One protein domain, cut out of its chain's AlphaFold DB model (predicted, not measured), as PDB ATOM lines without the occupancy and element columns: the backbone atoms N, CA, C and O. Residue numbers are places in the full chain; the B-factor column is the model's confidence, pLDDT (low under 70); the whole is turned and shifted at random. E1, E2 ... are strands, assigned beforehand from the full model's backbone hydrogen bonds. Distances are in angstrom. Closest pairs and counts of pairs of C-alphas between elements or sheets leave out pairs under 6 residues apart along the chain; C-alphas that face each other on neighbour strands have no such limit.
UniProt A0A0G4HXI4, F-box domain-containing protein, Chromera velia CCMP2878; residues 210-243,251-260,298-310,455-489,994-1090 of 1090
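Overview. This is residues 210 to 243, 251 to 260, 298 to 310, 455 to 489 and 994 to 1090 of the 1090 residues of the protein "F-box domain-containing protein" of Chromera velia CCMP2878 (UniProt A0A0G4HXI4). Four antiparallel sheets stand face to face in one stack: E1 E2 E3 E4 at one end, then E14 E15 E16, then E10 E11 E12 E13, then E5 E6 E7 E9 E8 at the other end. Each sheet's strands lie side by side in the order written. The printed part has 189 residues with sixteen named strands, E1 to E16 along the chain, and no named helix; its class is all strand. It is compact, with a radius of gyration of the C-alphas of 17.1 A and spans of 49 by 37 by 29 A.

Arrangement. Start at E1, residues 223 to 230, a hairpin with E2, residues 234 to 240; N 229 and O 236 are 2.8 A apart, within hydrogen-bond range. E3, residues 252 to 258, and E4, residues 300 to 307, complete this strongly twisted sheet; N 255 and O 237 are 2.9 A apart, N 254 and O 305 2.9 A. Next find E5, residues 455 to 458, E6, residues 461 to 466, and E7, residues 475 to 481, a meander, each strand the antiparallel neighbour of the one before; N 463 and O 456 are 2.8 A apart, N 480 and O 462 2.9 A. E9, residues 1002 to 1007, has E7 and E8, residues 997 to 999, as neighbours; N 479 and O 1003 are 2.8 A apart, N 1004 and O 997 2.9 A. E10, residues 1010 to 1017, E11, 1020 to 1027, E12, 1030 to 1037, and E13, 1046 to 1053, form another meander. E14, 1064 to 1068, E15, 1072 to 1077, and E16, 1080 to 1085, form a third. The sheet of E10 faces that of E14, with best planes 19 degrees apart; the closest C-alphas of E10 and E14 are those of Asp 1013 and Leu 1065, 5.4 A. For E1 and E14 they are Arg 229 and Gln 1067, 6.5 A; for E5 and E10, Glu 458 and Val 1016, 6.4 A.

Along the chain. Find C-alpha 223 at (-60.137, 37.249, -108.220); E1 runs 19.5 A from there and bends by 62 degrees at residue 226. E12 is 22.9 A from first to last C-alpha, E11 21.4 A. E16 ends at C-alpha 1085, (-47.237, 17.637, -101.189).

Size, cuts and confidence. The C-alphas of Thr 219 and Pro 487 are farthest apart, 50.9 A. Look for four cuts: C-alphas 243 and 251 are 9.2 A apart, 260 and 298 6.4 A, 310 and 455 24.7 A, 489 and 994 24.0 A. No link printed whole is long. Confidence is under 70 at 37 residues, among them 210 to 223 and 994 to 1001.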
ATOM      1  N   ARG A 210     -46.042   9.282-104.522       52.62
ATOM      2  CA  ARG A 210     -47.343   9.334-103.852       52.62
ATOM      3  C   ARG A 210     -47.722  10.792-103.663       52.62
ATOM      4  O   ARG A 210     -47.153  11.465-102.812       52.62
ATOM      5  N   PHE A 211     -48.692  11.268-104.426       59.03
ATOM      6  CA  PHE A 211     -49.248  12.600-104.234       59.03
ATOM      7  C   PHE A 211     -50.131  12.601-102.982       59.03
ATOM      8  O   PHE A 211     -51.056  11.796-102.861       59.03
ATOM      9  N   ARG A 212     -49.839  13.486-102.025       61.53
ATOM     10  CA  ARG A 212     -50.787  13.857-100.975       61.53
ATOM     11  C   ARG A 212     -51.712  14.913-101.572       61.53
ATOM     12  O   ARG A 212     -51.256  15.936-102.083       61.53
ATOM     13  N   GLN A 213     -53.018  14.682-101.488       57.91
ATOM     14  CA  GLN A 213     -53.986  15.755-101.665       57.91
ATOM     15  C   GLN A 213     -54.087  16.528-100.350       57.91
ATOM     16  O   GLN A 213     -54.822  16.133 -99.443       57.91
ATOM     17  N   GLY A 214     -53.323  17.614-100.271       54.38
ATOM     18  CA  GLY A 214     -53.745  18.776 -99.505       54.38
ATOM     19  C   GLY A 214     -54.834  19.526-100.279       54.38
ATOM     20  O   GLY A 214     -55.006  19.353-101.489       54.38
ATOM     21  N   SER A 215     -55.582  20.355 -99.566       49.72
ATOM     22  CA  SER A 215     -56.494  21.334-100.151       49.72
ATOM     23  C   SER A 215     -56.508  22.549 -99.231       49.72
ATOM     24  O   SER A 215     -57.391  22.708 -98.383       49.72
ATOM     25  N   ALA A 216     -55.470  23.370 -99.351       50.12
ATOM     26  CA  ALA A 216     -55.440  24.689 -98.750       50.12
ATOM     27  C   ALA A 216     -56.422  25.596 -99.498       50.12
ATOM     28  O   ALA A 216     -56.024  26.329-100.397       50.12
ATOM     29  N   GLU A 217     -57.701  25.514 -99.131       51.03
ATOM     30  CA  GLU A 217     -58.733  26.465 -99.541       51.03
ATOM     31  C   GLU A 217     -58.314  27.857 -99.053       51.03
ATOM     32  O   GLU A 217     -58.535  28.238 -97.903       51.03
ATOM     33  N   ALA A 218     -57.588  28.569 -99.913       52.47
ATOM     34  CA  ALA A 218     -57.086  29.896 -99.626       52.47
ATOM     35  C   ALA A 218     -58.295  30.833 -99.551       52.47
ATOM     36  O   ALA A 218     -59.021  30.992-100.533       52.47
ATOM     37  N   THR A 219     -58.543  31.390 -98.366       51.34
ATOM     38  CA  THR A 219     -59.818  32.030 -98.032       51.34
ATOM     39  C   THR A 219     -60.169  33.135 -99.039       51.34
ATOM     40  O   THR A 219     -59.326  34.003 -99.276       51.34
ATOM     41  N   PRO A 220     -61.383  33.140 -99.626       52.16
ATOM     42  CA  PRO A 220     -61.806  34.187-100.554       52.16
ATOM     43  C   PRO A 220     -61.665  35.608 -99.968       52.16
ATOM     44  O   PRO A 220     -61.811  35.776 -98.754       52.16
ATOM     45  N   PRO A 221     -61.440  36.645-100.802       50.81
ATOM     46  CA  PRO A 221     -61.561  36.630-102.260       50.81
ATOM     47  C   PRO A 221     -60.217  36.534-103.003       50.81
ATOM     48  O   PRO A 221     -59.371  37.425-102.921       50.81
ATOM     49  N   PHE A 222     -60.080  35.508-103.846       58.28
ATOM     50  CA  PHE A 222     -59.155  35.532-104.979       58.28
ATOM     51  C   PHE A 222     -59.961  35.833-106.241       58.28
ATOM     52  O   PHE A 222     -60.723  34.997-106.717       58.28
ATOM     53  N   THR A 223     -59.801  37.021-106.810       68.19
ATOM     54  CA  THR A 223     -60.137  37.249-108.220       68.19
ATOM     55  C   THR A 223     -59.024  36.684-109.082       68.19
ATOM     56  O   THR A 223     -57.876  37.051-108.863       68.19
ATOM     57  N   ASN A 224     -59.379  35.821-110.039       82.25
ATOM     58  CA  ASN A 224     -58.548  35.338-111.149       82.25
ATOM     59  C   ASN A 224     -57.038  35.297-110.871       82.25
ATOM     60  O   ASN A 224     -56.327  36.289-111.044       82.25
ATOM     61  N   VAL A 225     -56.535  34.119-110.501       87.19
ATOM     62  CA  VAL A 225     -55.094  33.857-110.577       87.19
ATOM     63  C   VAL A 225     -54.680  33.905-112.049       87.19
ATOM     64  O   VAL A 225     -55.154  33.100-112.850       87.19
ATOM     65  N   MET A 226     -53.820  34.861-112.393       90.75
ATOM     66  CA  MET A 226     -53.387  35.136-113.769       90.75
ATOM     67  C   MET A 226     -52.111  34.378-114.131       90.75
ATOM     68  O   MET A 226     -51.989  33.836-115.225       90.75
ATOM     69  N   ASP A 227     -51.186  34.293-113.177       93.81
ATOM     70  CA  ASP A 227     -49.999  33.446-113.228       93.81
ATOM     71  C   ASP A 227     -49.622  33.055-111.791       93.81
ATOM     72  O   ASP A 227     -49.906  33.770-110.823       93.81
ATOM     73  N   LEU A 228     -48.980  31.903-111.645       94.19
ATOM     74  CA  LEU A 228     -48.399  31.448-110.391       94.19
ATOM     75  C   LEU A 228     -47.058  30.773-110.671       94.19
ATOM     76  O   LEU A 228     -46.884  30.127-111.703       94.19
ATOM     77  N   ARG A 229     -46.103  30.879-109.749       94.38
ATOM     78  CA  ARG A 229     -44.765  30.274-109.860       94.38
ATOM     79  C   ARG A 229     -44.367  29.622-108.549       94.38
ATOM     80  O   ARG A 229     -44.708  30.105-107.475       94.38
ATOM     81  N   HIS A 230     -43.626  28.529-108.645       90.12
ATOM     82  CA  HIS A 230     -43.136  27.779-107.496       90.12
ATOM     83  C   HIS A 230     -41.610  27.881-107.446       90.12
ATOM     84  O   HIS A 230     -40.959  27.645-108.459       90.12
ATOM     85  N   ASP A 231     -41.031  28.225-106.292       85.94
ATOM     86  CA  ASP A 231     -39.566  28.330-106.132       85.94
ATOM     87  C   ASP A 231     -38.915  27.127-105.424       85.94
ATOM     88  O   ASP A 231     -37.697  27.063-105.292       85.94
ATOM     89  N   GLY A 232     -39.737  26.175-104.977       83.62
ATOM     90  CA  GLY A 232     -39.340  24.993-104.211       83.62
ATOM     91  C   GLY A 232     -39.834  25.035-102.763       83.62
ATOM     92  O   GLY A 232     -40.159  23.995-102.202       83.62
ATOM     93  N   ARG A 233     -39.967  26.228-102.173       86.12
ATOM     94  CA  ARG A 233     -40.428  26.433-100.784       86.12
ATOM     95  C   ARG A 233     -41.649  27.345-100.691       86.12
ATOM     96  O   ARG A 233     -42.458  27.192 -99.776       86.12
ATOM     97  N   SER A 234     -41.789  28.259-101.643       91.38
ATOM     98  CA  SER A 234     -42.877  29.218-101.761       91.38
ATOM     99  C   SER A 234     -43.646  29.048-103.070       91.38
ATOM    100  O   SER A 234     -43.077  28.779-104.133       91.38
ATOM    101  N   LEU A 235     -44.948  29.303-102.979       93.12
ATOM    102  CA  LEU A 235     -45.862  29.511-104.089       93.12
ATOM    103  C   LEU A 235     -46.141  31.015-104.212       93.12
ATOM    104  O   LEU A 235     -46.697  31.631-103.303       93.12
ATOM    105  N   ILE A 236     -45.734  31.607-105.331       95.12
ATOM    106  CA  ILE A 236     -45.952  33.014-105.670       95.12
ATOM    107  C   ILE A 236     -47.146  33.089-106.619       95.12
ATOM    108  O   ILE A 236     -47.197  32.342-107.593       95.12
ATOM    109  N   ILE A 237     -48.103  33.971-106.339       94.19
ATOM    110  CA  ILE A 237     -49.389  34.059-107.037       94.19
ATOM    111  C   ILE A 237     -49.661  35.515-107.420       94.19
ATOM    112  O   ILE A 237     -49.623  36.397-106.560       94.19
ATOM    113  N   ALA A 238     -49.955  35.748-108.697       94.25
ATOM    114  CA  ALA A 238     -50.449  37.014-109.223       94.25
ATOM    115  C   ALA A 238     -51.970  36.932-109.431       94.25
ATOM    116  O   ALA A 238     -52.461  35.999-110.071       94.25
ATOM    117  N   THR A 239     -52.720  37.899-108.896       89.69
ATOM    118  CA  THR A 239     -54.192  37.934-108.964       89.69
ATOM    119  C   THR A 239     -54.707  39.254-109.525       89.69
ATOM    120  O   THR A 239     -54.176  40.312-109.181       89.69
ATOM    121  N   GLU A 240     -55.800  39.221-110.287       86.56
ATOM    122  CA  GLU A 240     -56.569  40.438-110.596       86.56
ATOM    123  C   GLU A 240     -57.194  41.046-109.323       86.56
ATOM    124  O   GLU A 240     -57.273  40.403-108.269       86.56
ATOM    125  N   SER A 241     -57.664  42.292-109.411       74.25
ATOM    126  CA  SER A 241     -58.379  42.969-108.319       74.25
ATOM    127  C   SER A 241     -59.860  42.573-108.244       74.25
ATOM    128  O   SER A 241     -60.527  42.578-109.282       74.25
ATOM    129  N   PRO A 242     -60.445  42.397-107.042       69.56
ATOM    130  CA  PRO A 242     -61.893  42.316-106.886       69.56
ATOM    131  C   PRO A 242     -62.538  43.638-107.307       69.56
ATOM    132  O   PRO A 242     -62.254  44.686-106.731       69.56
ATOM    133  N   SER A 243     -63.404  43.615-108.320       60.44
ATOM    134  CA  SER A 243     -64.172  44.790-108.751       60.44
ATOM    135  C   SER A 243     -65.474  44.913-107.953       60.44
ATOM    136  O   SER A 243     -66.559  44.857-108.527       60.44
ATOM    137  N   ALA A 251     -56.722  47.190-107.773       82.56
ATOM    138  CA  ALA A 251     -55.364  46.876-107.349       82.56
ATOM    139  C   ALA A 251     -55.166  45.352-107.306       82.56
ATOM    140  O   ALA A 251     -55.712  44.655-106.451       82.56
ATOM    141  N   SER A 252     -54.385  44.839-108.254       90.31
ATOM    142  CA  SER A 252     -53.930  43.446-108.297       90.31
ATOM    143  C   SER A 252     -53.108  43.097-107.054       90.31
ATOM    144  O   SER A 252     -52.397  43.955-106.522       90.31
ATOM    145  N   THR A 253     -53.140  41.838-106.606       91.38
ATOM    146  CA  THR A 253     -52.327  41.392-105.457       91.38
ATOM    147  C   THR A 253     -51.265  40.391-105.889       91.38
ATOM    148  O   THR A 253     -51.530  39.470-106.660       91.38
ATOM    149  N   LEU A 254     -50.047  40.594-105.392       94.38
ATOM    150  CA  LEU A 254     -48.935  39.663-105.503       94.38
ATOM    151  C   LEU A 254     -48.739  39.029-104.125       94.38
ATOM    152  O   LEU A 254     -48.450  39.731-103.155       94.38
ATOM    153  N   LYS A 255     -48.937  37.715-104.026       94.38
ATOM    154  CA  LYS A 255     -48.930  36.967-102.759       94.38
ATOM    155  C   LYS A 255     -47.879  35.867-102.797       94.38
ATOM    156  O   LYS A 255     -47.762  35.164-103.798       94.38
ATOM    157  N   ARG A 256     -47.136  35.692-101.703       94.38
ATOM    158  CA  ARG A 256     -46.170  34.605-101.508       94.38
ATOM    159  C   ARG A 256     -46.611  33.751-100.330       94.38
ATOM    160  O   ARG A 256     -46.595  34.201 -99.187       94.38
ATOM    161  N   PHE A 257     -46.983  32.512-100.618       92.94
ATOM    162  CA  PHE A 257     -47.334  31.508 -99.623       92.94
ATOM    163  C   PHE A 257     -46.149  30.584 -99.380       92.94
ATOM    164  O   PHE A 257     -45.546  30.100-100.336       92.94
ATOM    165  N   ARG A 258     -45.854  30.272 -98.119       91.19
ATOM    166  CA  ARG A 258     -45.072  29.092 -97.765       91.19
ATOM    167  C   ARG A 258     -45.869  27.867 -98.185       91.19
ATOM    168  O   ARG A 258     -47.037  27.729 -97.806       91.19
ATOM    169  N   MET A 259     -45.233  26.957 -98.910       85.31
ATOM    170  CA  MET A 259     -45.764  25.603 -98.993       85.31
ATOM    171  C   MET A 259     -45.683  24.964 -97.602       85.31
ATOM    172  O   MET A 259     -44.707  25.208 -96.882       85.31
ATOM    173  N   PRO A 260     -46.660  24.128 -97.206       80.75
ATOM    174  CA  PRO A 260     -46.495  23.277 -96.037       80.75
ATOM    175  C   PRO A 260     -45.191  22.497 -96.213       80.75
ATOM    176  O   PRO A 260     -44.970  21.870 -97.254       80.75
ATOM    177  N   GLN A 298     -52.112  23.585 -94.791       79.25
ATOM    178  CA  GLN A 298     -52.611  24.909 -95.172       79.25
ATOM    179  C   GLN A 298     -51.469  25.811 -95.652       79.25
ATOM    180  O   GLN A 298     -50.432  25.934 -94.999       79.25
ATOM    181  N   LEU A 299     -51.674  26.478 -96.789       84.69
ATOM    182  CA  LEU A 299     -50.758  27.490 -97.312       84.69
ATOM    183  C   LEU A 299     -50.684  28.676 -96.343       84.69
ATOM    184  O   LEU A 299     -51.685  29.344 -96.090       84.69
ATOM    185  N   THR A 300     -49.493  28.953 -95.815       89.56
ATOM    186  CA  THR A 300     -49.257  30.097 -94.921       89.56
ATOM    187  C   THR A 300     -48.819  31.301 -95.746       89.56
ATOM    188  O   THR A 300     -47.792  31.233 -96.412       89.56
ATOM    189  N   LEU A 301     -49.564  32.407 -95.719       92.25
ATOM    190  CA  LEU A 301     -49.153  33.650 -96.382       92.25
ATOM    191  C   LEU A 301     -47.919  34.235 -95.668       92.25
ATOM    192  O   LEU A 301     -48.002  34.572 -94.492       92.25
ATOM    193  N   GLU A 302     -46.783  34.350 -96.362       94.31
ATOM    194  CA  GLU A 302     -45.550  34.948 -95.814       94.31
ATOM    195  C   GLU A 302     -45.377  36.416 -96.206       94.31
ATOM    196  O   GLU A 302     -44.781  37.184 -95.456       94.31
ATOM    197  N   ALA A 303     -45.867  36.808 -97.385       95.00
ATOM    198  CA  ALA A 303     -45.831  38.188 -97.853       95.00
ATOM    199  C   ALA A 303     -46.977  38.472 -98.831       95.00
ATOM    200  O   ALA A 303     -47.344  37.622 -99.644       95.00
ATOM    201  N   GLU A 304     -47.491  39.699 -98.798       95.12
ATOM    202  CA  GLU A 304     -48.437  40.236 -99.774       95.12
ATOM    203  C   GLU A 304     -48.011  41.653-100.168       95.12
ATOM    204  O   GLU A 304     -47.496  42.418 -99.352       95.12
ATOM    205  N   THR A 305     -48.210  42.014-101.431       95.50
ATOM    206  CA  THR A 305     -48.028  43.378-101.930       95.50
ATOM    207  C   THR A 305     -49.116  43.703-102.942       95.50
ATOM    208  O   THR A 305     -49.334  42.974-103.910       95.50
ATOM    209  N   GLN A 306     -49.811  44.816-102.709       94.69
ATOM    210  CA  GLN A 306     -50.801  45.351-103.638       94.69
ATOM    211  C   GLN A 306     -50.104  46.188-104.711       94.69
ATOM    212  O   GLN A 306     -49.329  47.097-104.408       94.69
ATOM    213  N   VAL A 307     -50.413  45.908-105.971       94.50
ATOM    214  CA  VAL A 307     -49.906  46.634-107.135       94.50
ATOM    215  C   VAL A 307     -51.084  47.393-107.744       94.50
ATOM    216  O   VAL A 307     -52.113  46.799-108.056       94.50
ATOM    217  N   LYS A 308     -50.963  48.719-107.890       93.00
ATOM    218  CA  LYS A 308     -52.048  49.616-108.346       93.00
ATOM    219  C   LYS A 308     -52.282  49.520-109.862       93.00
ATOM    220  O   LYS A 308     -52.041  50.473-110.597       93.00
ATOM    221  N   VAL A 309     -52.672  48.330-110.303       92.00
ATOM    222  CA  VAL A 309     -52.884  47.909-111.694       92.00
ATOM    223  C   VAL A 309     -54.089  46.978-111.746       92.00
ATOM    224  O   VAL A 309     -54.369  46.263-110.776       92.00
ATOM    225  N   ARG A 310     -54.789  46.953-112.879       87.62
ATOM    226  CA  ARG A 310     -56.005  46.149-113.038       87.62
ATOM    227  C   ARG A 310     -55.711  44.647-113.059       87.62
ATOM    228  O   ARG A 310     -56.393  43.907-112.350       87.62
ATOM    229  N   LEU A 455     -46.712  27.071-123.565       96.00
ATOM    230  CA  LEU A 455     -45.336  26.640-123.856       96.00
ATOM    231  C   LEU A 455     -44.625  26.231-122.561       96.00
ATOM    232  O   LEU A 455     -44.704  26.975-121.582       96.00
ATOM    233  N   ARG A 456     -43.901  25.106-122.567       96.44
ATOM    234  CA  ARG A 456     -42.960  24.707-121.504       96.44
ATOM    235  C   ARG A 456     -41.693  24.097-122.105       96.44
ATOM    236  O   ARG A 456     -41.777  23.411-123.126       96.44
ATOM    237  N   VAL A 457     -40.548  24.274-121.454       95.38
ATOM    238  CA  VAL A 457     -39.273  23.636-121.830       95.38
ATOM    239  C   VAL A 457     -38.701  22.836-120.654       95.38
ATOM    240  O   VAL A 457     -38.717  23.305-119.523       95.38
ATOM    241  N   GLU A 458     -38.170  21.637-120.927       93.50
ATOM    242  CA  GLU A 458     -37.324  20.882-119.987       93.50
ATOM    243  C   GLU A 458     -36.114  20.282-120.726       93.50
ATOM    244  O   GLU A 458     -36.251  19.466-121.650       93.50
ATOM    245  N   LYS A 459     -34.905  20.654-120.298       90.25
ATOM    246  CA  LYS A 459     -33.606  20.246-120.855       90.25
ATOM    247  C   LYS A 459     -33.483  20.595-122.340       90.25
ATOM    248  O   LYS A 459     -33.130  21.717-122.687       90.25
ATOM    249  N   ASN A 460     -33.767  19.633-123.221       90.62
ATOM    250  CA  ASN A 460     -33.765  19.810-124.680       90.62
ATOM    251  C   ASN A 460     -35.151  19.576-125.308       90.62
ATOM    252  O   ASN A 460     -35.274  19.549-126.529       90.62
ATOM    253  N   ASN A 461     -36.183  19.359-124.495       93.94
ATOM    254  CA  ASN A 461     -37.529  19.040-124.950       93.94
ATOM    255  C   ASN A 461     -38.416  20.280-124.836       93.94
ATOM    256  O   ASN A 461     -38.538  20.866-123.760       93.94
ATOM    257  N   ILE A 462     -39.054  20.648-125.940       95.75
ATOM    258  CA  ILE A 462     -40.069  21.697-125.997       95.75
ATOM    259  C   ILE A 462     -41.436  21.025-125.999       95.75
ATOM    260  O   ILE A 462     -41.668  20.111-126.791       95.75
ATOM    261  N   PHE A 463     -42.348  21.502-125.160       96.50
ATOM    262  CA  PHE A 463     -43.708  20.991-125.052       96.50
ATOM    263  C   PHE A 463     -44.719  22.117-125.253       96.50
ATOM    264  O   PHE A 463     -44.561  23.213-124.712       96.50
ATOM    265  N   PHE A 464     -45.785  21.832-125.996       95.56
ATOM    266  CA  PHE A 464     -46.902  22.756-126.189       95.56
ATOM    267  C   PHE A 464     -48.223  22.014-126.399       95.56
ATOM    268  O   PHE A 464     -48.250  20.908-126.942       95.56
ATOM    269  N   SER A 465     -49.332  22.630-125.990       93.38
ATOM    270  CA  SER A 465     -50.676  22.191-126.386       93.38
ATOM    271  C   SER A 465     -51.159  23.012-127.579       93.38
ATOM    272  O   SER A 465     -50.765  24.165-127.761       93.38
ATOM    273  N   TYR A 466     -52.035  22.430-128.394       88.81
ATOM    274  CA  TYR A 466     -52.841  23.207-129.334       88.81
ATOM    275  C   TYR A 466     -54.021  23.816-128.574       88.81
ATOM    276  O   TYR A 466     -54.642  23.127-127.761       88.81
ATOM    277  N   VAL A 467     -54.372  25.071-128.858       83.88
ATOM    278  CA  VAL A 467     -55.626  25.653-128.362       83.88
ATOM    279  C   VAL A 467     -56.796  24.907-129.014       83.88
ATOM    280  O   VAL A 467     -56.895  24.801-130.243       83.88
ATOM    281  N   PHE A 468     -57.649  24.315-128.178       77.69
ATOM    282  CA  PHE A 468     -58.687  23.378-128.609       77.69
ATOM    283  C   PHE A 468     -59.813  24.075-129.375       77.69
ATOM    284  O   PHE A 468     -60.307  25.126-128.968       77.69
ATOM    285  N   ARG A 469     -60.295  23.443-130.454       79.19
ATOM    286  CA  ARG A 469     -61.578  23.825-131.059       79.19
ATOM    287  C   ARG A 469     -62.723  23.407-130.136       79.19
ATOM    288  O   ARG A 469     -62.656  22.360-129.486       79.19
ATOM    289  N   ALA A 470     -63.801  24.190-130.126       75.19
ATOM    290  CA  ALA A 470     -65.027  23.841-129.416       75.19
ATOM    291  C   ALA A 470     -65.509  22.437-129.837       75.19
ATOM    292  O   ALA A 470     -65.761  22.184-131.014       75.19
ATOM    293  N   GLY A 471     -65.605  21.521-128.869       80.31
ATOM    294  CA  GLY A 471     -65.986  20.122-129.087       80.31
ATOM    295  C   GLY A 471     -64.841  19.099-129.058       80.31
ATOM    296  O   GLY A 471     -65.131  17.909-128.926       80.31
ATOM    297  N   GLU A 472     -63.563  19.503-129.106       81.94
ATOM    298  CA  GLU A 472     -62.444  18.567-128.895       81.94
ATOM    299  C   GLU A 472     -62.427  18.065-127.434       81.94
ATOM    300  O   GLU A 472     -62.370  18.851-126.489       81.94
ATOM    301  N   ARG A 473     -62.525  16.739-127.236       80.44
ATOM    302  CA  ARG A 473     -62.721  16.112-125.907       80.44
ATOM    303  C   ARG A 473     -61.447  15.583-125.240       80.44
ATOM    304  O   ARG A 473     -61.448  15.397-124.026       80.44
ATOM    305  N   GLY A 474     -60.412  15.280-126.022       84.56
ATOM    306  CA  GLY A 474     -59.155  14.695-125.550       84.56
ATOM    307  C   GLY A 474     -58.007  15.689-125.663       84.56
ATOM    308  O   GLY A 474     -57.879  16.377-126.675       84.56
ATOM    309  N   GLY A 475     -57.179  15.770-124.626       88.00
ATOM    310  CA  GLY A 475     -56.041  16.677-124.575       88.00
ATOM    311  C   GLY A 475     -54.855  16.183-125.402       88.00
ATOM    312  O   GLY A 475     -54.561  14.987-125.416       88.00
ATOM    313  N   ARG A 476     -54.158  17.105-126.077       92.44
ATOM    314  CA  ARG A 476     -52.994  16.822-126.928       92.44
ATOM    315  C   ARG A 476     -51.840  17.754-126.559       92.44
ATOM    316  O   ARG A 476     -51.943  18.948-126.808       92.44
ATOM    317  N   ILE A 477     -50.745  17.212-126.025       94.31
ATOM    318  CA  ILE A 477     -49.486  17.956-125.829       94.31
ATOM    319  C   ILE A 477     -48.449  17.387-126.804       94.31
ATOM    320  O   ILE A 477     -48.151  16.194-126.742       94.31
ATOM    321  N   LYS A 478     -47.922  18.215-127.715       94.25
ATOM    322  CA  LYS A 478     -46.845  17.848-128.649       94.25
ATOM    323  C   LYS A 478     -45.491  18.164-128.005       94.25
ATOM    324  O   LYS A 478     -45.317  19.226-127.412       94.25
ATOM    325  N   GLN A 479     -44.558  17.223-128.111       94.31
ATOM    326  CA  GLN A 479     -43.171  17.295-127.653       94.31
ATOM    327  C   GLN A 479     -42.244  17.317-128.872       94.31
ATOM    328  O   GLN A 479     -42.379  16.466-129.754       94.31
ATOM    329  N   ILE A 480     -41.262  18.219-128.891       93.06
ATOM    330  CA  ILE A 480     -40.161  18.245-129.867       93.06
ATOM    331  C   ILE A 480     -38.833  18.165-129.105       93.06
ATOM    332  O   ILE A 480     -38.618  18.927-128.165       93.06
ATOM    333  N   ASP A 481     -37.936  17.262-129.504       90.44
ATOM    334  CA  ASP A 481     -36.576  17.160-128.953       90.44
ATOM    335  C   ASP A 481     -35.599  17.948-129.837       90.44
ATOM    336  O   ASP A 481     -35.319  17.557-130.972       90.44
ATOM    337  N   MET A 482     -35.054  19.050-129.315       86.19
ATOM    338  CA  MET A 482     -34.138  19.941-130.037       86.19
ATOM    339  C   MET A 482     -32.832  19.258-130.476       86.19
ATOM    340  O   MET A 482     -32.140  19.777-131.348       86.19
ATOM    341  N   ARG A 483     -32.485  18.091-129.911       82.44
ATOM    342  CA  ARG A 483     -31.314  17.293-130.330       82.44
ATOM    343  C   ARG A 483     -31.549  16.553-131.644       82.44
ATOM    344  O   ARG A 483     -30.591  16.211-132.332       82.44
ATOM    345  N   PHE A 484     -32.813  16.310-131.984       81.75
ATOM    346  CA  PHE A 484     -33.234  15.616-133.197       81.75
ATOM    347  C   PHE A 484     -34.225  16.493-133.975       81.75
ATOM    348  O   PHE A 484     -35.395  16.126-134.103       81.75
ATOM    349  N   PRO A 485     -33.777  17.657-134.493       66.50
ATOM    350  CA  PRO A 485     -34.617  18.564-135.263       66.50
ATOM    351  C   PRO A 485     -34.970  17.904-136.598       66.50
ATOM    352  O   PRO A 485     -34.233  17.981-137.581       66.50
ATOM    353  N   LEU A 486     -36.084  17.181-136.600       66.44
ATOM    354  CA  LEU A 486     -36.545  16.425-137.753       66.44
ATOM    355  C   LEU A 486     -36.955  17.386-138.884       66.44
ATOM    356  O   LEU A 486     -37.529  18.443-138.613       66.44
ATOM    357  N   PRO A 487     -36.657  17.044-140.152       58.50
ATOM    358  CA  PRO A 487     -37.006  17.895-141.281       58.50
ATOM    359  C   PRO A 487     -38.532  18.062-141.362       58.50
ATOM    360  O   PRO A 487     -39.255  17.105-141.062       58.50
ATOM    361  N   PRO A 488     -39.037  19.238-141.781       56.28
ATOM    362  CA  PRO A 488     -40.470  19.506-141.832       56.28
ATOM    363  C   PRO A 488     -41.167  18.491-142.745       56.28
ATOM    364  O   PRO A 488     -40.942  18.459-143.955       56.28
ATOM    365  N   SER A 489     -42.000  17.631-142.156       55.78
ATOM    366  CA  SER A 489     -42.740  16.607-142.891       55.78
ATOM    367  C   SER A 489     -43.855  17.268-143.712       55.78
ATOM    368  O   SER A 489     -44.748  17.867-143.104       55.78
ATOM    369  N   GLY A 994     -54.273   4.973-123.712       45.44
ATOM    370  CA  GLY A 994     -53.523   6.147-124.165       45.44
ATOM    371  C   GLY A 994     -52.349   5.799-125.085       45.44
ATOM    372  O   GLY A 994     -51.330   5.297-124.626       45.44
ATOM    373  N   GLN A 995     -52.488   6.100-126.377       50.12
ATOM    374  CA  GLN A 995     -51.415   5.983-127.364       50.12
ATOM    375  C   GLN A 995     -50.601   7.276-127.390       50.12
ATOM    376  O   GLN A 995     -51.158   8.332-127.685       50.12
ATOM    377  N   VAL A 996     -49.284   7.197-127.200       52.25
ATOM    378  CA  VAL A 996     -48.394   8.225-127.756       52.25
ATOM    379  C   VAL A 996     -48.179   7.891-129.226       52.25
ATOM    380  O   VAL A 996     -47.852   6.752-129.563       52.25
ATOM    381  N   ARG A 997     -48.369   8.873-130.108       53.50
ATOM    382  CA  ARG A 997     -48.054   8.743-131.536       53.50
ATOM    383  C   ARG A 997     -46.832   9.595-131.857       53.50
ATOM    384  O   ARG A 997     -46.776  10.755-131.456       53.50
ATOM    385  N   ALA A 998     -45.876   9.015-132.578       53.06
ATOM    386  CA  ALA A 998     -44.847   9.780-133.266       53.06
ATOM    387  C   ALA A 998     -45.469  10.358-134.545       53.06
ATOM    388  O   ALA A 998     -45.992   9.602-135.366       53.06
ATOM    389  N   VAL A 999     -45.455  11.682-134.693       51.56
ATOM    390  CA  VAL A 999     -46.022  12.397-135.848       51.56
ATOM    391  C   VAL A 999     -45.114  13.577-136.179       51.56
ATOM    392  O   VAL A 999     -44.650  14.256-135.266       51.56
ATOM    393  N   GLY A1000     -44.827  13.777-137.470       52.50
ATOM    394  CA  GLY A1000     -44.247  15.003-138.037       52.50
ATOM    395  C   GLY A1000     -43.235  15.758-137.170       52.50
ATOM    396  O   GLY A1000     -43.405  16.941-136.885       52.50
ATOM    397  N   GLY A1001     -42.186  15.059-136.734       67.12
ATOM    398  CA  GLY A1001     -41.075  15.651-135.988       67.12
ATOM    399  C   GLY A1001     -41.158  15.597-134.459       67.12
ATOM    400  O   GLY A1001     -40.237  16.075-133.804       67.12
ATOM    401  N   GLY A1002     -42.208  15.009-133.876       79.94
ATOM    402  CA  GLY A1002     -42.377  14.961-132.423       79.94
ATOM    403  C   GLY A1002     -43.216  13.796-131.895       79.94
ATOM    404  O   GLY A1002     -43.709  12.949-132.645       79.94
ATOM    405  N   TRP A1003     -43.389  13.775-130.575       88.44
ATOM    406  CA  TRP A1003     -44.286  12.860-129.864       88.44
ATOM    407  C   TRP A1003     -45.561  13.599-129.448       88.44
ATOM    408  O   TRP A1003     -45.499  14.769-129.082       88.44
ATOM    409  N   ILE A1004     -46.718  12.935-129.472       92.00
ATOM    410  CA  ILE A1004     -47.982  13.511-128.986       92.00
ATOM    411  C   ILE A1004     -48.478  12.732-127.768       92.00
ATOM    412  O   ILE A1004     -48.877  11.572-127.884       92.00
ATOM    413  N   HIS A1005     -48.501  13.389-126.609       92.81
ATOM    414  CA  HIS A1005     -49.117  12.878-125.388       92.81
ATOM    415  C   HIS A1005     -50.637  13.038-125.467       92.81
ATOM    416  O   HIS A1005     -51.157  14.159-125.479       92.81
ATOM    417  N   MET A1006     -51.347  11.909-125.510       93.94
ATOM    418  CA  MET A1006     -52.808  11.849-125.575       93.94
ATOM    419  C   MET A1006     -53.407  11.710-124.172       93.94
ATOM    420  O   MET A1006     -53.351  10.637-123.568       93.94
ATOM    421  N   PHE A1007     -54.007  12.785-123.668       94.12
ATOM    422  CA  PHE A1007     -54.703  12.820-122.380       94.12
ATOM    423  C   PHE A1007     -56.198  12.503-122.551       94.12
ATOM    424  O   PHE A1007     -56.798  12.885-123.560       94.12
ATOM    425  N   PRO A1008     -56.839  11.828-121.577       92.56
ATOM    426  CA  PRO A1008     -58.220  11.356-121.727       92.56
ATOM    427  C   PRO A1008     -59.251  12.491-121.815       92.56
ATOM    428  O   PRO A1008     -60.370  12.271-122.285       92.56
ATOM    429  N   HIS A1009     -58.894  13.685-121.337       93.75
ATOM    430  CA  HIS A1009     -59.760  14.848-121.129       93.75
ATOM    431  C   HIS A1009     -59.044  16.127-121.607       93.75
ATOM    432  O   HIS A1009     -57.820  16.109-121.768       93.75
ATOM    433  N   ARG A1010     -59.784  17.222-121.861       92.19
ATOM    434  CA  ARG A1010     -59.225  18.522-122.300       92.19
ATOM    435  C   ARG A1010     -58.163  18.990-121.304       92.19
ATOM    436  O   ARG A1010     -58.462  19.085-120.118       92.19
ATOM    437  N   VAL A1011     -56.962  19.298-121.794       94.00
ATOM    438  CA  VAL A1011     -55.892  19.945-121.016       94.00
ATOM    439  C   VAL A1011     -56.188  21.440-120.925       94.00
ATOM    440  O   VAL A1011     -56.590  22.037-121.918       94.00
ATOM    441  N   GLU A1012     -55.991  22.023-119.748       93.19
ATOM    442  CA  GLU A1012     -56.167  23.462-119.504       93.19
ATOM    443  C   GLU A1012     -54.809  24.161-119.339       93.19
ATOM    444  O   GLU A1012     -54.529  25.153-120.003       93.19
ATOM    445  N   ASP A1013     -53.930  23.583-118.516       95.50
ATOM    446  CA  ASP A1013     -52.529  23.976-118.351       95.50
ATOM    447  C   ASP A1013     -51.701  22.723-118.018       95.50
ATOM    448  O   ASP A1013     -52.231  21.707-117.555       95.50
ATOM    449  N   PHE A1014     -50.394  22.767-118.261       96.88
ATOM    450  CA  PHE A1014     -49.495  21.659-117.952       96.88
ATOM    451  C   PHE A1014     -48.107  22.144-117.534       96.88
ATOM    452  O   PHE A1014     -47.637  23.211-117.941       96.88
ATOM    453  N   ARG A1015     -47.421  21.342-116.724       96.12
ATOM    454  CA  ARG A1015     -45.996  21.494-116.423       96.12
ATOM    455  C   ARG A1015     -45.233  20.269-116.873       96.12
ATOM    456  O   ARG A1015     -45.794  19.182-117.008       96.12
ATOM    457  N   VAL A1016     -43.954  20.480-117.112       94.69
ATOM    458  CA  VAL A1016     -43.000  19.438-117.458       94.69
ATOM    459  C   VAL A1016     -41.892  19.546-116.436       94.69
ATOM    460  O   VAL A1016     -41.480  20.653-116.087       94.69
ATOM    461  N   MET A1017     -41.549  18.411-115.859       92.62
ATOM    462  CA  MET A1017     -40.597  18.300-114.775       92.62
ATOM    463  C   MET A1017     -40.199  16.834-114.679       92.62
ATOM    464  O   MET A1017     -41.061  15.957-114.811       92.62
ATOM    465  N   ASP A1018     -38.951  16.552-114.314       88.38
ATOM    466  CA  ASP A1018     -38.602  15.272-113.705       88.38
ATOM    467  C   ASP A1018     -38.917  14.072-114.635       88.38
ATOM    468  O   ASP A1018     -39.405  13.022-114.211       88.38
ATOM    469  N   GLY A1019     -38.706  14.241-115.951       91.12
ATOM    470  CA  GLY A1019     -38.984  13.214-116.969       91.12
ATOM    471  C   GLY A1019     -40.469  13.019-117.331       91.12
ATOM    472  O   GLY A1019     -40.817  12.092-118.076       91.12
ATOM    473  N   HIS A1020     -41.357  13.870-116.808       94.19
ATOM    474  CA  HIS A1020     -42.805  13.701-116.866       94.19
ATOM    475  C   HIS A1020     -43.556  14.982-117.266       94.19
ATOM    476  O   HIS A1020     -43.219  16.096-116.875       94.19
ATOM    477  N   VAL A1021     -44.662  14.798-117.988       95.69
ATOM    478  CA  VAL A1021     -45.665  15.830-118.271       95.69
ATOM    479  C   VAL A1021     -46.818  15.685-117.276       95.69
ATOM    480  O   VAL A1021     -47.476  14.641-117.228       95.69
ATOM    481  N   PHE A1022     -47.087  16.742-116.511       96.50
ATOM    482  CA  PHE A1022     -48.213  16.872-115.586       96.50
ATOM    483  C   PHE A1022     -49.237  17.816-116.193       96.50
ATOM    484  O   PHE A1022     -48.973  19.009-116.311       96.50
ATOM    485  N   ALA A1023     -50.403  17.303-116.570       96.75
ATOM    486  CA  ALA A1023     -51.448  18.105-117.189       96.75
ATOM    487  C   ALA A1023     -52.674  18.206-116.281       96.75
ATOM    488  O   ALA A1023     -53.191  17.187-115.818       96.75
ATOM    489  N   LEU A1024     -53.144  19.432-116.051       96.44
ATOM    490  CA  LEU A1024     -54.439  19.713-115.443       96.44
ATOM    491  C   LEU A1024     -55.507  19.554-116.523       96.44
ATOM    492  O   LEU A1024     -55.436  20.203-117.568       96.44
ATOM    493  N   THR A1025     -56.482  18.678-116.286       95.12
ATOM    494  CA  THR A1025     -57.529  18.352-117.258       95.12
ATOM    495  C   THR A1025     -58.930  18.523-116.686       95.12
ATOM    496  O   THR A1025     -59.157  18.194-115.521       95.12
ATOM    497  N   THR A1026     -59.867  18.985-117.518       93.38
ATOM    498  CA  THR A1026     -61.286  19.168-117.158       93.38
ATOM    499  C   THR A1026     -62.164  18.095-117.794       93.38
ATOM    500  O   THR A1026     -62.084  17.844-119.000       93.38
ATOM    501  N   LYS A1027     -63.084  17.520-117.012       92.56
ATOM    502  CA  LYS A1027     -64.058  16.520-117.465       92.56
ATOM    503  C   LYS A1027     -65.419  16.734-116.805       92.56
ATOM    504  O   LYS A1027     -65.664  16.187-115.739       92.56
ATOM    505  N   ARG A1028     -66.337  17.439-117.483       88.44
ATOM    506  CA  ARG A1028     -67.636  17.844-116.897       88.44
ATOM    507  C   ARG A1028     -67.410  18.539-115.551       88.44
ATOM    508  O   ARG A1028     -67.856  18.056-114.516       88.44
ATOM    509  N   ASP A1029     -66.615  19.604-115.596       88.25
ATOM    510  CA  ASP A1029     -66.335  20.489-114.462       88.25
ATOM    511  C   ASP A1029     -65.497  19.877-113.315       88.25
ATOM    512  O   ASP A1029     -64.845  20.615-112.578       88.25
ATOM    513  N   ASP A1030     -65.342  18.549-113.249       92.50
ATOM    514  CA  ASP A1030     -64.290  17.897-112.460       92.50
ATOM    515  C   ASP A1030     -62.894  18.222-113.020       92.50
ATOM    516  O   ASP A1030     -62.631  18.059-114.218       92.50
ATOM    517  N   LEU A1031     -61.981  18.617-112.129       94.88
ATOM    518  CA  LEU A1031     -60.569  18.866-112.412       94.88
ATOM    519  C   LEU A1031     -59.690  17.732-111.877       94.88
ATOM    520  O   LEU A1031     -59.768  17.357-110.704       94.88
ATOM    521  N   SER A1032     -58.790  17.225-112.716       95.44
ATOM    522  CA  SER A1032     -57.816  16.186-112.365       95.44
ATOM    523  C   SER A1032     -56.432  16.502-112.922       95.44
ATOM    524  O   SER A1032     -56.303  17.040-114.020       95.44
ATOM    525  N   ILE A1033     -55.380  16.139-112.187       96.12
ATOM    526  CA  ILE A1033     -54.007  16.153-112.701       96.12
ATOM    527  C   ILE A1033     -53.675  14.744-113.187       96.12
ATOM    528  O   ILE A1033     -53.773  13.769-112.435       96.12
ATOM    529  N   HIS A1034     -53.252  14.646-114.444       95.62
ATOM    530  CA  HIS A1034     -52.736  13.425-115.048       95.62
ATOM    531  C   HIS A1034     -51.225  13.527-115.264       95.62
ATOM    532  O   HIS A1034     -50.724  14.579-115.655       95.62
ATOM    533  N   ARG A1035     -50.505  12.416-115.073       94.94
ATOM    534  CA  ARG A1035     -49.068  12.301-115.363       94.94
ATOM    535  C   ARG A1035     -48.821  11.365-116.545       94.94
ATOM    536  O   ARG A1035     -49.255  10.215-116.511       94.94
ATOM    537  N   SER A1036     -48.062  11.823-117.536       94.69
ATOM    538  CA  SER A1036     -47.490  11.012-118.620       94.69
ATOM    539  C   SER A1036     -45.964  11.058-118.527       94.69
ATOM    540  O   SER A1036     -45.407  12.116-118.259       94.69
ATOM    541  N   SER A1037     -45.275   9.934-118.717       92.62
ATOM    542  CA  SER A1037     -43.813   9.928-118.865       92.62
ATOM    543  C   SER A1037     -43.455  10.260-120.314       92.62
ATOM    544  O   SER A1037     -44.036   9.678-121.232       92.62
ATOM    545  N   TYR A1038     -42.500  11.167-120.532       91.50
ATOM    546  CA  TYR A1038     -41.938  11.407-121.869       91.50
ATOM    547  C   TYR A1038     -40.654  10.603-122.122       91.50
ATOM    548  O   TYR A1038     -40.220  10.468-123.266       91.50
ATOM    549  N   LEU A1039     -40.077  10.006-121.073       87.81
ATOM    550  CA  LEU A1039     -38.972   9.048-121.173       87.81
ATOM    551  C   LEU A1039     -39.448   7.648-121.604       87.81
ATOM    552  O   LEU A1039     -38.665   6.869-122.146       87.81
ATOM    553  N   THR A1040     -40.737   7.337-121.421       86.31
ATOM    554  CA  THR A1040     -41.390   6.097-121.883       86.31
ATOM    555  C   THR A1040     -42.599   6.382-122.796       86.31
ATOM    556  O   THR A1040     -43.744   6.135-122.400       86.31
ATOM    557  N   PRO A1041     -42.378   6.870-124.040       79.19
ATOM    558  CA  PRO A1041     -43.444   7.085-125.018       79.19
ATOM    559  C   PRO A1041     -44.339   5.851-125.191       79.19
ATOM    560  O   PRO A1041     -43.869   4.757-125.503       79.19
ATOM    561  N   GLY A1042     -45.643   6.041-124.991       81.69
ATOM    562  CA  GLY A1042     -46.665   4.993-125.082       81.69
ATOM    563  C   GLY A1042     -47.254   4.568-123.736       81.69
ATOM    564  O   GLY A1042     -48.231   3.825-123.722       81.69
ATOM    565  N   GLU A1043     -46.721   5.046-122.607       87.88
ATOM    566  CA  GLU A1043     -47.366   4.862-121.304       87.88
ATOM    567  C   GLU A1043     -48.585   5.796-121.164       87.88
ATOM    568  O   GLU A1043     -48.473   7.025-121.231       87.88
ATOM    569  N   ALA A1044     -49.770   5.200-120.990       89.81
ATOM    570  CA  ALA A1044     -51.034   5.926-120.893       89.81
ATOM    571  C   ALA A1044     -51.059   6.866-119.663       89.81
ATOM    572  O   ALA A1044     -50.661   6.431-118.577       89.81
ATOM    573  N   PRO A1045     -51.548   8.121-119.776       93.38
ATOM    574  CA  PRO A1045     -51.491   9.067-118.662       93.38
ATOM    575  C   PRO A1045     -52.329   8.643-117.448       93.38
ATOM    576  O   PRO A1045     -53.533   8.403-117.551       93.38
ATOM    577  N   VAL A1046     -51.701   8.620-116.275       94.50
ATOM    578  CA  VAL A1046     -52.306   8.176-115.009       94.50
ATOM    579  C   VAL A1046     -52.942   9.367-114.285       94.50
ATOM    580  O   VAL A1046     -52.261  10.370-114.085       94.50
ATOM    581  N   GLU A1047     -54.214   9.269-113.872       94.88
ATOM    582  CA  GLU A1047     -54.837  10.220-112.924       94.88
ATOM    583  C   GLU A1047     -54.085  10.111-111.588       94.88
ATOM    584  O   GLU A1047     -54.127   9.064-110.943       94.88
ATOM    585  N   ILE A1048     -53.340  11.153-111.201       93.94
ATOM    586  CA  ILE A1048     -52.542  11.154-109.961       93.94
ATOM    587  C   ILE A1048     -53.252  11.862-108.805       93.94
ATOM    588  O   ILE A1048     -53.041  11.501-107.649       93.94
ATOM    589  N   VAL A1049     -54.087  12.861-109.111       93.12
ATOM    590  CA  VAL A1049     -54.856  13.652-108.142       93.12
ATOM    591  C   VAL A1049     -56.159  14.105-108.796       93.12
ATOM    592  O   VAL A1049     -56.130  14.642-109.904       93.12
ATOM    593  N   ARG A1050     -57.286  13.985-108.089       93.44
ATOM    594  CA  ARG A1050     -58.494  14.758-108.400       93.44
ATOM    595  C   ARG A1050     -58.464  16.044-107.591       93.44
ATOM    596  O   ARG A1050     -58.438  15.988-106.368       93.44
ATOM    597  N   VAL A1051     -58.408  17.182-108.270       90.94
ATOM    598  CA  VAL A1051     -58.168  18.492-107.654       90.94
ATOM    599  C   VAL A1051     -59.419  18.981-106.927       90.94
ATOM    600  O   VAL A1051     -59.344  19.362-105.762       90.94
ATOM    601  N   GLY A1052     -60.564  18.924-107.606       87.81
ATOM    602  CA  GLY A1052     -61.853  19.397-107.112       87.81
ATOM    603  C   GLY A1052     -62.887  19.466-108.234       87.81
ATOM    604  O   GLY A1052     -62.604  19.070-109.366       87.81
ATOM    605  N   HIS A1053     -64.069  19.981-107.915       86.94
ATOM    606  CA  HIS A1053     -65.098  20.341-108.888       86.94
ATOM    607  C   HIS A1053     -65.065  21.862-109.094       86.94
ATOM    608  O   HIS A1053     -64.955  22.606-108.116       86.94
ATOM    609  N   PHE A1054     -65.128  22.328-110.339       82.19
ATOM    610  CA  PHE A1054     -65.138  23.747-110.685       82.19
ATOM    611  C   PHE A1054     -66.440  24.107-111.408       82.19
ATOM    612  O   PHE A1054     -66.549  23.949-112.622       82.19
ATOM    613  N   GLU A1055     -67.423  24.636-110.681       78.88
ATOM    614  CA  GLU A1055     -68.639  25.152-111.311       78.88
ATOM    615  C   GLU A1055     -68.331  26.383-112.180       78.88
ATOM    616  O   GLU A1055     -68.022  27.462-111.675       78.88
ATOM    617  N   ALA A1056     -68.499  26.251-113.498       73.94
ATOM    618  CA  ALA A1056     -68.384  27.364-114.445       73.94
ATOM    619  C   ALA A1056     -69.506  28.421-114.307       73.94
ATOM    620  O   ALA A1056     -69.492  29.440-114.995       73.94
ATOM    621  N   ASN A1057     -70.481  28.198-113.422       72.31
ATOM    622  CA  ASN A1057     -71.646  29.052-113.209       72.31
ATOM    623  C   ASN A1057     -71.242  30.498-112.858       72.31
ATOM    624  O   ASN A1057     -70.778  30.784-111.757       72.31
ATOM    625  N   GLY A1058     -71.443  31.422-113.804       69.31
ATOM    626  CA  GLY A1058     -71.119  32.849-113.656       69.31
ATOM    627  C   GLY A1058     -69.737  33.269-114.172       69.31
ATOM    628  O   GLY A1058     -69.481  34.468-114.268       69.31
ATOM    629  N   TRP A1059     -68.878  32.328-114.573       64.25
ATOM    630  CA  TRP A1059     -67.588  32.615-115.206       64.25
ATOM    631  C   TRP A1059     -67.672  32.385-116.716       64.25
ATOM    632  O   TRP A1059     -68.106  31.326-117.159       64.25
ATOM    633  N   THR A1060     -67.224  33.347-117.525       64.25
ATOM    634  CA  THR A1060     -67.195  33.178-118.990       64.25
ATOM    635  C   THR A1060     -66.138  32.169-119.433       64.25
ATOM    636  O   THR A1060     -66.413  31.371-120.316       64.25
ATOM    637  N   GLU A1061     -64.956  32.214-118.811       66.44
ATOM    638  CA  GLU A1061     -63.857  31.239-118.897       66.44
ATOM    639  C   GLU A1061     -62.766  31.701-117.903       66.44
ATOM    640  O   GLU A1061     -62.057  32.664-118.197       66.44
ATOM    641  N   PRO A1062     -62.639  31.115-116.695       74.94
ATOM    642  CA  PRO A1062     -61.577  31.487-115.768       74.94
ATOM    643  C   PRO A1062     -60.301  30.703-116.071       74.94
ATOM    644  O   PRO A1062     -60.349  29.525-116.435       74.94
ATOM    645  N   LEU A1063     -59.150  31.344-115.862       84.50
ATOM    646  CA  LEU A1063     -57.853  30.695-116.021       84.50
ATOM    647  C   LEU A1063     -57.703  29.550-115.009       84.50
ATOM    648  O   LEU A1063     -57.875  29.719-113.799       84.50
ATOM    649  N   LYS A1064     -57.382  28.368-115.538       92.38
ATOM    650  CA  LYS A1064     -57.091  27.152-114.778       92.38
ATOM    651  C   LYS A1064     -55.619  26.836-114.973       92.38
ATOM    652  O   LYS A1064     -55.219  26.458-116.070       92.38
ATOM    653  N   LEU A1065     -54.821  27.032-113.934       94.25
ATOM    654  CA  LEU A1065     -53.362  27.023-114.028       94.25
ATOM    655  C   LEU A1065     -52.790  25.996-113.054       94.25
ATOM    656  O   LEU A1065     -53.370  25.753-111.999       94.25
ATOM    657  N   LEU A1066     -51.655  25.393-113.402       95.88
ATOM    658  CA  LEU A1066     -51.014  24.313-112.650       95.88
ATOM    659  C   LEU A1066     -49.533  24.623-112.450       95.88
ATOM    660  O   LEU A1066     -48.816  24.757-113.428       95.88
ATOM    661  N   GLN A1067     -49.024  24.629-111.221       95.06
ATOM    662  CA  GLN A1067     -47.586  24.524-110.956       95.06
ATOM    663  C   GLN A1067     -47.248  23.197-110.286       95.06
ATOM    664  O   GLN A1067     -48.018  22.671-109.482       95.06
ATOM    665  N   VAL A1068     -46.071  22.666-110.615       93.06
ATOM    666  CA  VAL A1068     -45.528  21.419-110.068       93.06
ATOM    667  C   VAL A1068     -44.054  21.643-109.741       93.06
ATOM    668  O   VAL A1068     -43.363  22.385-110.433       93.06
ATOM    669  N   SER A1069     -43.601  21.023-108.660       91.31
ATOM    670  CA  SER A1069     -42.217  20.968-108.199       91.31
ATOM    671  C   SER A1069     -41.958  19.600-107.565       91.31
ATOM    672  O   SER A1069     -42.909  18.900-107.210       91.31
ATOM    673  N   SER A1070     -40.696  19.252-107.315       85.06
ATOM    674  CA  SER A1070     -40.326  18.033-106.582       85.06
ATOM    675  C   SER A1070     -40.905  17.963-105.154       85.06
ATOM    676  O   SER A1070     -41.061  16.874-104.605       85.06
ATOM    677  N   TYR A1071     -41.285  19.102-104.559       84.19
ATOM    678  CA  TYR A1071     -41.868  19.190-103.214       84.19
ATOM    679  C   TYR A1071     -43.401  19.087-103.198       84.19
ATOM    680  O   TYR A1071     -43.989  18.580-102.237       84.19
ATOM    681  N   GLY A1072     -44.068  19.581-104.242       89.44
ATOM    682  CA  GLY A1072     -45.514  19.790-104.239       89.44
ATOM    683  C   GLY A1072     -46.073  20.315-105.557       89.44
ATOM    684  O   GLY A1072     -45.345  20.785-106.432       89.44
ATOM    685  N   TRP A1073     -47.394  20.255-105.674       92.88
ATOM    686  CA  TRP A1073     -48.179  20.806-106.775       92.88
ATOM    687  C   TRP A1073     -49.169  21.848-106.246       92.88
ATOM    688  O   TRP A1073     -49.564  21.820-105.078       92.88
ATOM    689  N   SER A1074     -49.602  22.750-107.122       93.81
ATOM    690  CA  SER A1074     -50.696  23.688-106.863       93.81
ATOM    691  C   SER A1074     -51.481  23.955-108.142       93.81
ATOM    692  O   SER A1074     -50.892  24.037-109.216       93.81
ATOM    693  N   ALA A1075     -52.801  24.064-108.041       94.19
ATOM    694  CA  ALA A1075     -53.681  24.363-109.161       94.19
ATOM    695  C   ALA A1075     -54.709  25.427-108.764       94.19
ATOM    696  O   ALA A1075     -55.379  25.276-107.741       94.19
ATOM    697  N   SER A1076     -54.841  26.484-109.564       92.06
ATOM    698  CA  SER A1076     -55.859  27.525-109.385       92.06
ATOM    699  C   SER A1076     -57.026  27.323-110.347       92.06
ATOM    700  O   SER A1076     -56.825  26.909-111.489       92.06
ATOM    701  N   PHE A1077     -58.244  27.609-109.890       89.31
ATOM    702  CA  PHE A1077     -59.472  27.521-110.680       89.31
ATOM    703  C   PHE A1077     -60.552  28.440-110.088       89.31
ATOM    704  O   PHE A1077     -61.015  28.245-108.963       89.31
ATOM    705  N   GLY A1078     -60.948  29.473-110.838       84.62
ATOM    706  CA  GLY A1078     -61.842  30.518-110.331       84.62
ATOM    707  C   GLY A1078     -61.221  31.250-109.135       84.62
ATOM    708  O   GLY A1078     -60.137  31.819-109.258       84.62
ATOM    709  N   GLN A1079     -61.893  31.210-107.979       81.25
ATOM    710  CA  GLN A1079     -61.386  31.784-106.719       81.25
ATOM    711  C   GLN A1079     -60.602  30.784-105.854       81.25
ATOM    712  O   GLN A1079     -60.085  31.154-104.803       81.25
ATOM    713  N   THR A1080     -60.527  29.517-106.262       85.06
ATOM    714  CA  THR A1080     -59.948  28.449-105.445       85.06
ATOM    715  C   THR A1080     -58.517  28.164-105.874       85.06
ATOM    716  O   THR A1080     -58.212  28.054-107.062       85.06
ATOM    717  N   ILE A1081     -57.643  27.977-104.890       89.00
ATOM    718  CA  ILE A1081     -56.344  27.328-105.058       89.00
ATOM    719  C   ILE A1081     -56.424  25.990-104.325       89.00
ATOM    720  O   ILE A1081     -56.893  25.921-103.192       89.00
ATOM    721  N   ALA A1082     -55.971  24.920-104.968       90.19
ATOM    722  CA  ALA A1082     -55.694  23.642-104.328       90.19
ATOM    723  C   ALA A1082     -54.188  23.380-104.385       90.19
ATOM    724  O   ALA A1082     -53.529  23.753-105.353       90.19
ATOM    725  N   SER A1083     -53.630  22.733-103.365       91.19
ATOM    726  CA  SER A1083     -52.192  22.463-103.283       91.19
ATOM    727  C   SER A1083     -51.910  21.237-102.431       91.19
ATOM    728  O   SER A1083     -52.511  21.083-101.367       91.19
ATOM    729  N   GLY A1084     -50.959  20.405-102.846       88.25
ATOM    730  CA  GLY A1084     -50.598  19.193-102.119       88.25
ATOM    731  C   GLY A1084     -49.130  18.813-102.263       88.25
ATOM    732  O   GLY A1084     -48.465  19.154-103.241       88.25
ATOM    733  N   SER A1085     -48.623  18.097-101.267       84.88
ATOM    734  CA  SER A1085     -47.237  17.637-101.189       84.88
ATOM    735  C   SER A1085     -46.991  16.388-102.053       84.88
ATOM    736  O   SER A1085     -47.855  15.514-102.185       84.88
ATOM    737  N   ILE A1086     -45.795  16.257-102.640       80.88
ATOM    738  CA  ILE A1086     -45.353  14.987-103.238       80.88
ATOM    739  C   ILE A1086     -44.609  14.209-102.146       80.88
ATOM    740  O   ILE A1086     -43.486  14.526-101.768       80.88
ATOM    741  N   ARG A1087     -45.265  13.181-101.595       64.19
ATOM    742  CA  ARG A1087     -44.842  12.439-100.387       64.19
ATOM    743  C   ARG A1087     -43.562  11.613-100.589       64.19
ATOM    744  O   ARG A1087     -43.013  11.084 -99.627       64.19
ATOM    745  N   ARG A1088     -43.143  11.465-101.847       60.69
ATOM    746  CA  ARG A1088     -41.804  11.080-102.297       60.69
ATOM    747  C   ARG A1088     -41.523  11.878-103.577       60.69
ATOM    748  O   ARG A1088     -42.245  11.612-104.544       60.69
ATOM    749  N   PRO A1089     -40.551  12.814-103.613       51.34
ATOM    750  CA  PRO A1089     -39.889  13.149-104.873       51.34
ATOM    751  C   PRO A1089     -39.401  11.857-105.550       51.34
ATOM    752  O   PRO A1089     -39.308  10.811-104.901       51.34
ATOM    753  N   PHE A1090     -39.239  11.940-106.864       50.16
ATOM    754  CA  PHE A1090     -39.469  10.832-107.790       50.16
ATOM    755  C   PHE A1090     -38.500   9.650-107.662       50.16
ATOM    756  O   PHE A1090     -37.309   9.881-107.372       50.16
TER     757      PHE A1090